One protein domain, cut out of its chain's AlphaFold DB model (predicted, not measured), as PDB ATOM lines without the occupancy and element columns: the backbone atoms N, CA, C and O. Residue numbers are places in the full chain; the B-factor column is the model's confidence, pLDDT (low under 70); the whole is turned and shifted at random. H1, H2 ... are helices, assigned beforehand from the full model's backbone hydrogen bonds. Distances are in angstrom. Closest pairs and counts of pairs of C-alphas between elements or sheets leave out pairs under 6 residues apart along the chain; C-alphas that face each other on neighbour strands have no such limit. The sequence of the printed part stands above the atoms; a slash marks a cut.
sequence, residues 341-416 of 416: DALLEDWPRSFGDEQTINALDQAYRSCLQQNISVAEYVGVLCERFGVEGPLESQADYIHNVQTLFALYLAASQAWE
ATOM      1  N   ASP A 341      91.565   4.675  -3.177       70.06
ATOM      2  CA  ASP A 341      91.715   5.210  -1.833       70.06
ATOM      3  C   ASP A 341      92.997   6.047  -1.703       70.06
ATOM      4  O   ASP A 341      92.955   7.128  -1.119       70.06
ATOM      5  N   ALA A 342      94.106   5.616  -2.319       71.00
ATOM      6  CA  ALA A 342      95.342   6.401  -2.360       71.00
ATOM      7  C   ALA A 342      95.155   7.692  -3.170       71.00
ATOM      8  O   ALA A 342      95.602   8.758  -2.752       71.00
ATOM      9  N   LEU A 343      94.429   7.612  -4.293       69.48
ATOM     10  CA  LEU A 343      94.083   8.798  -5.074       69.48
ATOM     11  C   LEU A 343      93.151   9.733  -4.307       69.48
ATOM     12  O   LEU A 343      93.278  10.933  -4.491       69.48
ATOM     13  N   LEU A 344      92.240   9.217  -3.469       68.11
ATOM     14  CA  LEU A 344      91.320   9.998  -2.634       68.11
ATOM     15  C   LEU A 344      92.009  10.682  -1.445       68.11
ATOM     16  O   LEU A 344      91.581  11.768  -1.053       68.11
ATOM     17  N   GLU A 345      93.057  10.080  -0.877       67.73
ATOM     18  CA  GLU A 345      93.793  10.636   0.269       67.73
ATOM     19  C   GLU A 345      94.470  11.974  -0.071       67.73
ATOM     20  O   GLU A 345      94.506  12.885   0.761       67.73
ATOM     21  N   ASP A 346      94.904  12.131  -1.322       62.84
ATOM     22  CA  ASP A 346      95.551  13.344  -1.820       62.84
ATOM     23  C   ASP A 346      94.577  14.496  -2.122       62.84
ATOM     24  O   ASP A 346      95.033  15.598  -2.429       62.84
ATOM     25  N   TRP A 347      93.252  14.308  -2.008       64.64
ATOM     26  CA  TRP A 347      92.274  15.391  -2.198       64.64
ATOM     27  C   TRP A 347      92.117  16.190  -0.904       64.64
ATOM     28  O   TRP A 347      91.385  15.770   0.001       64.64
ATOM     29  N   PRO A 348      92.717  17.390  -0.771       58.06
ATOM     30  CA  PRO A 348      92.485  18.194   0.407       58.06
ATOM     31  C   PRO A 348      91.049  18.731   0.338       58.06
ATOM     32  O   PRO A 348      90.546  19.106  -0.724       58.06
ATOM     33  N   ARG A 349      90.382  18.850   1.493       56.41
ATOM     34  CA  ARG A 349      89.029  19.443   1.602       56.41
ATOM     35  C   ARG A 349      88.920  20.856   0.995       56.41
ATOM     36  O   ARG A 349      87.813  21.331   0.771       56.41
ATOM     37  N   SER A 350      90.049  21.501   0.689       54.13
ATOM     38  CA  SER A 350      90.138  22.776  -0.031       54.13
ATOM     39  C   SER A 350      89.685  22.718  -1.497       54.13
ATOM     40  O   SER A 350      89.551  23.762  -2.134       54.13
ATOM     41  N   PHE A 351      89.406  21.540  -2.069       55.46
ATOM     42  CA  PHE A 351      88.738  21.474  -3.377       55.46
ATOM     43  C   PHE A 351      87.317  22.063  -3.354       55.46
ATOM     44  O   PHE A 351      86.826  22.487  -4.397       55.46
ATOM     45  N   GLY A 352      86.692  22.163  -2.174       56.43
ATOM     46  CA  GLY A 352      85.422  22.867  -1.974       56.43
ATOM     47  C   GLY A 352      85.542  24.384  -1.787       56.43
ATOM     48  O   GLY A 352      84.515  25.056  -1.704       56.43
ATOM     49  N   ASP A 353      86.753  24.944  -1.715       62.76
ATOM     50  CA  ASP A 353      86.926  26.392  -1.593       62.76
ATOM     51  C   ASP A 353      86.538  27.082  -2.911       62.76
ATOM     52  O   ASP A 353      86.911  26.634  -3.999       62.76
ATOM     53  N   GLU A 354      85.834  28.220  -2.831       63.88
ATOM     54  CA  GLU A 354      85.389  28.985  -4.012       63.88
ATOM     55  C   GLU A 354      86.543  29.306  -4.972       63.88
ATOM     56  O   GLU A 354      86.349  29.397  -6.181       63.88
ATOM     57  N   GLN A 355      87.763  29.457  -4.455       63.06
ATOM     58  CA  GLN A 355      88.955  29.702  -5.266       63.06
ATOM     59  C   GLN A 355      89.288  28.517  -6.176       63.06
ATOM     60  O   GLN A 355      89.634  28.723  -7.337       63.06
ATOM     61  N   THR A 356      89.135  27.289  -5.682       63.50
ATOM     62  CA  THR A 356      89.405  26.068  -6.446       63.50
ATOM     63  C   THR A 356      88.305  25.808  -7.470       63.50
ATOM     64  O   THR A 356      88.607  25.462  -8.610       63.50
ATOM     65  N   ILE A 357      87.043  26.075  -7.113       68.29
ATOM     66  CA  ILE A 357      85.902  26.012  -8.041       68.29
ATOM     67  C   ILE A 357      86.060  27.050  -9.156       68.29
ATOM     68  O   ILE A 357      85.921  26.720 -10.330       68.29
ATOM     69  N   ASN A 358      86.426  28.289  -8.816       68.53
ATOM     70  CA  ASN A 358      86.670  29.342  -9.800       68.53
ATOM     71  C   ASN A 358      87.884  29.032 -10.685       68.53
ATOM     72  O   ASN A 358      87.850  29.308 -11.882       68.53
ATOM     73  N   ALA A 359      88.944  28.435 -10.133       70.37
ATOM     74  CA  ALA A 359      90.088  27.975 -10.916       70.37
ATOM     75  C   ALA A 359      89.710  26.819 -11.859       70.37
ATOM     76  O   ALA A 359      90.219  26.747 -12.975       70.37
ATOM     77  N   LEU A 360      88.805  25.930 -11.437       70.01
ATOM     78  CA  LEU A 360      88.283  24.850 -12.271       70.01
ATOM     79  C   LEU A 360      87.379  25.386 -13.391       70.01
ATOM     80  O   LEU A 360      87.552  24.985 -14.536       70.01
ATOM     81  N   ASP A 361      86.491  26.337 -13.093       72.86
ATOM     82  CA  ASP A 361      85.638  27.011 -14.085       72.86
ATOM     83  C   ASP A 361      86.476  27.814 -15.092       72.86
ATOM     84  O   ASP A 361      86.229  27.776 -16.297       72.86
ATOM     85  N   GLN A 362      87.537  28.483 -14.634       73.55
ATOM     86  CA  GLN A 362      88.496  29.146 -15.521       73.55
ATOM     87  C   GLN A 362      89.240  28.145 -16.409       73.55
ATOM     88  O   GLN A 362      89.320  28.371 -17.612       73.55
ATOM     89  N   ALA A 363      89.722  27.028 -15.858       68.57
ATOM     90  CA  ALA A 363      90.377  25.980 -16.641       68.57
ATOM     91  C   ALA A 363      89.424  25.351 -17.672       68.57
ATOM     92  O   ALA A 363      89.809  25.159 -18.824       68.57
ATOM     93  N   TYR A 364      88.164  25.107 -17.296       72.19
ATOM     94  CA  TYR A 364      87.118  24.622 -18.198       72.19
ATOM     95  C   TYR A 364      86.855  25.612 -19.340       72.19
ATOM     96  O   TYR A 364      86.819  25.229 -20.510       72.19
ATOM     97  N   ARG A 365      86.763  26.912 -19.030       74.32
ATOM     98  CA  ARG A 365      86.627  27.967 -20.045       74.32
ATOM     99  C   ARG A 365      87.844  28.075 -20.953       74.32
ATOM    100  O   ARG A 365      87.673  28.269 -22.152       74.32
ATOM    101  N   SER A 366      89.056  27.942 -20.418       70.79
ATOM    102  CA  SER A 366      90.279  27.919 -21.226       70.79
ATOM    103  C   SER A 366      90.313  26.708 -22.158       70.79
ATOM    104  O   SER A 366      90.680  26.855 -23.319       70.79
ATOM    105  N   CYS A 367      89.853  25.545 -21.692       66.38
ATOM    106  CA  CYS A 367      89.759  24.339 -22.508       66.38
ATOM    107  C   CYS A 367      88.752  24.501 -23.660       66.38
ATOM    108  O   CYS A 367      89.058  24.162 -24.802       66.38
ATOM    109  N   LEU A 368      87.590  25.108 -23.389       70.70
ATOM    110  CA  LEU A 368      86.588  25.455 -24.407       70.70
ATOM    111  C   LEU A 368      87.113  26.449 -25.452       70.70
ATOM    112  O   LEU A 368      86.731  26.379 -26.617       70.70
ATOM    113  N   GLN A 369      87.987  27.377 -25.058       70.07
ATOM    114  CA  GLN A 369      88.582  28.353 -25.976       70.07
ATOM    115  C   GLN A 369      89.675  27.757 -26.868       70.07
ATOM    116  O   GLN A 369      89.931  28.292 -27.944       70.07
ATOM    117  N   GLN A 370      90.326  26.675 -26.434       68.34
ATOM    118  CA  GLN A 370      91.468  26.086 -27.136       68.34
ATOM    119  C   GLN A 370      91.099  24.996 -28.154       68.34
ATOM    120  O   GLN A 370      91.997  24.480 -28.809       68.34
ATOM    121  N   ASN A 371      89.808  24.689 -28.354       69.35
ATOM    122  CA  ASN A 371      89.333  23.670 -29.305       69.35
ATOM    123  C   ASN A 371      90.091  22.330 -29.170       69.35
ATOM    124  O   ASN A 371      90.511  21.728 -30.157       69.35
ATOM    125  N   ILE A 372      90.318  21.925 -27.918       73.72
ATOM    126  CA  ILE A 372      91.089  20.736 -27.544       73.72
ATOM    127  C   ILE A 372      90.263  19.488 -27.867       73.72
ATOM    128  O   ILE A 372      89.067  19.435 -27.567       73.72
ATOM    129  N   SER A 373      90.894  18.477 -28.466       79.09
ATOM    130  CA  SER A 373      90.231  17.202 -28.748       79.09
ATOM    131  C   SER A 373      89.869  16.465 -27.450       79.09
ATOM    132  O   SER A 373      90.526  16.620 -26.421       79.09
ATOM    133  N   VAL A 374      88.831  15.621 -27.470       79.95
ATOM    134  CA  VAL A 374      88.402  14.869 -26.269       79.95
ATOM    135  C   VAL A 374      89.550  14.024 -25.696       79.95
ATOM    136  O   VAL A 374      89.709  13.945 -24.479       79.95
ATOM    137  N   ALA A 375      90.393  13.458 -26.564       77.37
ATOM    138  CA  ALA A 375      91.558  12.675 -26.165       77.37
ATOM    139  C   ALA A 375      92.586  13.506 -25.378       77.37
ATOM    140  O   ALA A 375      93.051  13.085 -24.320       77.37
ATOM    141  N   GLU A 376      92.895  14.712 -25.854       76.73
ATOM    142  CA  GLU A 376      93.803  15.636 -25.171       76.73
ATOM    143  C   GLU A 376      93.204  16.140 -23.853       76.73
ATOM    144  O   GLU A 376      93.914  16.231 -22.854       76.73
ATOM    145  N   TYR A 377      91.892  16.397 -23.808       79.74
ATOM    146  CA  TYR A 377      91.215  16.799 -22.574       79.74
ATOM    147  C   TYR A 377      91.287  15.713 -21.497       79.74
ATOM    148  O   TYR A 377      91.615  16.000 -20.346       79.74
ATOM    149  N   VAL A 378      91.036  14.454 -21.867       79.49
ATOM    150  CA  VAL A 378      91.201  13.317 -20.952       79.49
ATOM    151  C   VAL A 378      92.654  13.193 -20.503       79.49
ATOM    152  O   VAL A 378      92.885  12.940 -19.324       79.49
ATOM    153  N   GLY A 379      93.629  13.439 -21.383       77.20
ATOM    154  CA  GLY A 379      95.046  13.470 -21.011       77.20
ATOM    155  C   GLY A 379      95.365  14.526 -19.950       77.20
ATOM    156  O   GLY A 379      95.971  14.202 -18.931       77.20
ATOM    157  N   VAL A 380      94.872  15.755 -20.126       76.44
ATOM    158  CA  VAL A 380      95.030  16.845 -19.146       76.44
ATOM    159  C   VAL A 380      94.353  16.506 -17.815       76.44
ATOM    160  O   VAL A 380      94.901  16.787 -16.746       76.44
ATOM    161  N   LEU A 381      93.169  15.885 -17.847       76.79
ATOM    162  CA  LEU A 381      92.506  15.409 -16.632       76.79
ATOM    163  C   LEU A 381      93.321  14.306 -15.950       76.79
ATOM    164  O   LEU A 381      93.510  14.356 -14.742       76.79
ATOM    165  N   CYS A 382      93.857  13.342 -16.691       76.73
ATOM    166  CA  CYS A 382      94.675  12.279 -16.111       76.73
ATOM    167  C   CYS A 382      95.939  12.837 -15.442       76.73
ATOM    168  O   CYS A 382      96.234  12.465 -14.308       76.73
ATOM    169  N   GLU A 383      96.621  13.791 -16.082       77.35
ATOM    170  CA  GLU A 383      97.793  14.475 -15.518       77.35
ATOM    171  C   GLU A 383      97.437  15.232 -14.231       77.35
ATOM    172  O   GLU A 383      98.133  15.129 -13.221       77.35
ATOM    173  N   ARG A 384      96.309  15.953 -14.225       72.28
ATOM    174  CA  ARG A 384      95.898  16.760 -13.071       72.28
ATOM    175  C   ARG A 384      95.409  15.931 -11.886       72.28
ATOM    176  O   ARG A 384      95.587  16.351 -10.746       72.28
ATOM    177  N   PHE A 385      94.777  14.792 -12.149       72.10
ATOM    178  CA  PHE A 385      94.254  13.883 -11.130       72.10
ATOM    179  C   PHE A 385      95.285  12.816 -10.706       72.10
ATOM    180  O   PHE A 385      94.939  11.906  -9.956       72.10
ATOM    181  N   GLY A 386      96.540  12.904 -11.174       71.15
ATOM    182  CA  GLY A 386      97.605  11.957 -10.820       71.15
ATOM    183  C   GLY A 386      97.393  10.549 -11.385       71.15
ATOM    184  O   GLY A 386      98.016   9.588 -10.934       71.15
ATOM    185  N   VAL A 387      96.511  10.396 -12.374       68.78
ATOM    186  CA  VAL A 387      96.246   9.123 -13.043       68.78
ATOM    187  C   VAL A 387      97.299   8.942 -14.137       68.78
ATOM    188  O   VAL A 387      97.032   9.114 -15.319       68.78
ATOM    189  N   GLU A 388      98.524   8.587 -13.754       62.04
ATOM    190  CA  GLU A 388      99.596   8.321 -14.722       62.04
ATOM    191  C   GLU A 388      99.299   7.033 -15.506       62.04
ATOM    192  O   GLU A 388      99.274   5.935 -14.945       62.04
ATOM    193  N   GLY A 389      99.032   7.139 -16.806       59.89
ATOM    194  CA  GLY A 389      98.914   5.995 -17.710       59.89
ATOM    195  C   GLY A 389      99.212   6.415 -19.153       59.89
ATOM    196  O   GLY A 389      98.717   7.463 -19.567       59.89
ATOM    197  N   PRO A 390     100.014   5.648 -19.915       59.65
ATOM    198  CA  PRO A 390     100.275   5.946 -21.321       59.65
ATOM    199  C   PRO A 390      98.961   5.897 -22.110       59.65
ATOM    200  O   PRO A 390      98.207   4.941 -22.000       59.65
ATOM    201  N   LEU A 391      98.670   6.927 -22.906       64.23
ATOM    202  CA  LEU A 391      97.489   6.987 -23.784       64.23
ATOM    203  C   LEU A 391      97.792   6.363 -25.159       64.23
ATOM    204  O   LEU A 391      97.350   6.866 -26.187       64.23
ATOM    205  N   GLU A 392      98.619   5.316 -25.192       65.26
ATOM    206  CA  GLU A 392      99.121   4.738 -26.446       65.26
ATOM    207  C   GLU A 392      98.098   3.799 -27.102       65.26
ATOM    208  O   GLU A 392      98.040   3.720 -28.329       65.26
ATOM    209  N   SER A 393      97.262   3.124 -26.304       72.17
ATOM    210  CA  SER A 393      96.225   2.201 -26.777       72.17
ATOM    211  C   SER A 393      94.812   2.687 -26.440       72.17
ATOM    212  O   SER A 393      94.572   3.297 -25.396       72.17
ATOM    213  N   GLN A 394      93.836   2.350 -27.292       75.16
ATOM    214  CA  GLN A 394      92.412   2.591 -27.021       75.16
ATOM    215  C   GLN A 394      91.967   1.933 -25.705       75.16
ATOM    216  O   GLN A 394      91.140   2.495 -24.986       75.16
ATOM    217  N   ALA A 395      92.541   0.774 -25.363       73.01
ATOM    218  CA  ALA A 395      92.290   0.117 -24.084       73.01
ATOM    219  C   ALA A 395      92.742   0.999 -22.909       73.01
ATOM    220  O   ALA A 395      91.964   1.237 -21.990       73.01
ATOM    221  N   ASP A 396      93.948   1.568 -22.978       73.56
ATOM    222  CA  ASP A 396      94.493   2.423 -21.918       73.56
ATOM    223  C   ASP A 396      93.683   3.712 -21.744       73.56
ATOM    224  O   ASP A 396      93.416   4.137 -20.617       73.56
ATOM    225  N   TYR A 397      93.218   4.299 -22.852       80.61
ATOM    226  CA  TYR A 397      92.282   5.423 -22.822       80.61
ATOM    227  C   TYR A 397      90.999   5.061 -22.061       80.61
ATOM    228  O   TYR A 397      90.596   5.781 -21.144       80.61
ATOM    229  N   ILE A 398      90.382   3.917 -22.379       81.80
ATOM    230  CA  ILE A 398      89.167   3.444 -21.702       81.80
ATOM    231  C   ILE A 398      89.440   3.164 -20.217       81.80
ATOM    232  O   ILE A 398      88.626   3.532 -19.371       81.80
ATOM    233  N   HIS A 399      90.588   2.579 -19.873       76.37
ATOM    234  CA  HIS A 399      90.963   2.287 -18.486       76.37
ATOM    235  C   HIS A 399      91.193   3.551 -17.660       76.37
ATOM    236  O   HIS A 399      90.748   3.635 -16.511       76.37
ATOM    237  N   ASN A 400      91.827   4.568 -18.240       79.44
ATOM    238  CA  ASN A 400      91.997   5.867 -17.599       79.44
ATOM    239  C   ASN A 400      90.643   6.555 -17.374       79.44
ATOM    240  O   ASN A 400      90.373   7.035 -16.272       79.44
ATOM    241  N   VAL A 401      89.751   6.528 -18.368       84.37
ATOM    242  CA  VAL A 401      88.387   7.069 -18.247       84.37
ATOM    243  C   VAL A 401      87.574   6.316 -17.189       84.37
ATOM    244  O   VAL A 401      86.929   6.943 -16.350       84.37
ATOM    245  N   GLN A 402      87.638   4.983 -17.157       82.98
ATOM    246  CA  GLN A 402      87.003   4.184 -16.106       82.98
ATOM    247  C   GLN A 402      87.560   4.515 -14.721       82.98
ATOM    248  O   GLN A 402      86.788   4.617 -13.771       82.98
ATOM    249  N   THR A 403      88.873   4.729 -14.600       80.01
ATOM    250  CA  THR A 403      89.506   5.139 -13.338       80.01
ATOM    251  C   THR A 403      89.010   6.517 -12.894       80.01
ATOM    252  O   THR A 403      88.672   6.686 -11.726       80.01
ATOM    253  N   LEU A 404      88.882   7.482 -13.813       81.93
ATOM    254  CA  LEU A 404      88.317   8.808 -13.530       81.93
ATOM    255  C   LEU A 404      86.853   8.724 -13.072       81.93
ATOM    256  O   LEU A 404      86.483   9.362 -12.086       81.93
ATOM    257  N   PHE A 405      86.019   7.914 -13.732       83.86
ATOM    258  CA  PHE A 405      84.635   7.700 -13.294       83.86
ATOM    259  C   PHE A 405      84.553   6.971 -11.953       83.86
ATOM    260  O   PHE A 405      83.704   7.303 -11.129       83.86
ATOM    261  N   ALA A 406      85.441   6.010 -11.700       82.02
ATOM    262  CA  ALA A 406      85.508   5.320 -10.422       82.02
ATOM    263  C   ALA A 406      85.948   6.265  -9.292       82.02
ATOM    264  O   ALA A 406      85.370   6.212  -8.209       82.02
ATOM    265  N   LEU A 407      86.892   7.173  -9.559       79.96
ATOM    266  CA  LEU A 407      87.287   8.234  -8.634       79.96
ATOM    267  C   LEU A 407      86.126   9.196  -8.362       79.96
ATOM    268  O   LEU A 407      85.862   9.513  -7.206       79.96
ATOM    269  N   TYR A 408      85.398   9.617  -9.398       82.27
ATOM    270  CA  TYR A 408      84.210  10.460  -9.245       82.27
ATOM    271  C   TYR A 408      83.133   9.779  -8.393       82.27
ATOM    272  O   TYR A 408      82.601  10.390  -7.468       82.27
ATOM    273  N   LEU A 409      82.842   8.501  -8.655       82.75
ATOM    274  CA  LEU A 409      81.890   7.723  -7.864       82.75
ATOM    275  C   LEU A 409      82.346   7.589  -6.408       82.75
ATOM    276  O   LEU A 409      81.550   7.825  -5.502       82.75
ATOM    277  N   ALA A 410      83.617   7.270  -6.172       79.62
ATOM    278  CA  ALA A 410      84.151   7.129  -4.822       79.62
ATOM    279  C   ALA A 410      84.158   8.471  -4.063       79.62
ATOM    280  O   ALA A 410      83.749   8.521  -2.906       79.62
ATOM    281  N   ALA A 411      84.511   9.575  -4.728       75.58
ATOM    282  CA  ALA A 411      84.423  10.921  -4.166       75.58
ATOM    283  C   ALA A 411      82.972  11.318  -3.856       75.58
ATOM    284  O   ALA A 411      82.703  11.855  -2.786       75.58
ATOM    285  N   SER A 412      82.024  11.000  -4.746       78.12
ATOM    286  CA  SER A 412      80.599  11.282  -4.524       78.12
ATOM    287  C   SER A 412      80.038  10.527  -3.315       78.12
ATOM    288  O   SER A 412      79.289  11.103  -2.538       78.12
ATOM    289  N   GLN A 413      80.461   9.277  -3.102       74.59
ATOM    290  CA  GLN A 413      80.044   8.460  -1.957       74.59
ATOM    291  C   GLN A 413      80.731   8.859  -0.650       74.59
ATOM    292  O   GLN A 413      80.157   8.675   0.416       74.59
ATOM    293  N   ALA A 414      81.959   9.379  -0.709       69.12
ATOM    294  CA  ALA A 414      82.677   9.851   0.471       69.12
ATOM    295  C   ALA A 414      82.182  11.222   0.968       69.12
ATOM    296  O   ALA A 414      82.526  11.628   2.081       69.12
ATOM    297  N   TRP A 415      81.471  11.973   0.117       63.23
ATOM    298  CA  TRP A 415      81.016  13.342   0.387       63.23
ATOM    299  C   TRP A 415      79.507  13.430   0.712       63.23
ATOM    300  O   TRP A 415      79.043  14.521   1.054       63.23
ATOM    301  N   GLU A 416      78.774  12.307   0.674       51.21
ATOM    302  CA  GLU A 416      77.481  12.106   1.367       51.21
ATOM    303  C   GLU A 416      77.697  11.587   2.798       51.21
ATOM    304  O   GLU A 416      76.956  12.044   3.705       51.21
TER     305      GLU A 416
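AT A GLANCE: This is residues 341 to 416 of the 416 residues of the protein "Intraflagellar transport protein 46 homolog" of Drosophila melanogaster (UniProt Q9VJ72). The domain is a flat, open frame of helices: the long helix H5 makes one side, H3 makes the opposite side, and H4 lies between them toward one end. At the other end the short helices H1 and H2 lead from beside H5 to the beginning of H3, and the space between H2 and H4 is empty. The printed part has 76 residues with five named helices, H1, H2, H3, H4 and H5 in that order along the chain, and no named strand; its class is all helix. It is only just compact, close to loose, with a radius of gyration of the C-alphas of 13.5 A, and it spans 34 by 31 by 17 A.

HOW THE PARTS SIT: H5, residues 394 to 414, is the longest helix. H4, residues 374 to 384, only just touches it, with 3 pairs of C-alphas within 8 A; the closest are those of Cys 382 and Asn 400, 7.1 A apart. H5 touches H4 with residues 400 to 404 alone. H4 and H5 run the same way at a steep tilt of 54 degrees. H1, residues 341 to 345, also only just touches H5, with 3 pairs of C-alphas within 8 A; the closest are those of Leu 344 and Ala 411, 7.1 A apart, and H5 touches H1 with residues 407 to 411 alone. H3, residues 354 to 369, is close to H4 but not clearly touching it: their closest C-alphas, those of Cys 367 and Tyr 377, are 7.7 A apart. H3 and H4 run opposite ways at a shallow tilt of 29 degrees. H2, residues 349 to 352, is close to H3 but not clearly touching it, with the C-alphas of Phe 351 and Ile 357 closest at 7.1 A. H3 and H5 are apart, and so are H1 and H2. In H1, H3, H4 and H5 every O i to N i+4 pair is within hydrogen-bond range; H2, with 4 residues, is too short for such a pair.

IN THESE COORDINATES: H5 begins at C-alpha 394 (92.412, 2.591, -27.021) and ends at C-alpha 414 (82.677, 9.851, 0.471), a length of 30.1 A. H3 begins at C-alpha 354 (85.389, 28.985, -4.012) and is 22.2 A long. H4 is 15.3 A long, H1 6.2 A and H2 6.1 A.

THE WHOLE: The two C-alphas farthest apart are those of Glu 354 and Ser 393, 36.8 A. The printed part has no cut and ends at residue 416, the chain's last residue. The link from H4 to H5, 9 residues, is short; the other links are tight. Residues 352 to 359, of which 354 to 359 belong to H3, stand free, as do residues 369 to 374. The mean pLDDT of the printed part is 71.5, and 29 residues are under 70, among them residues 343 to 358 and residues 387 to 392.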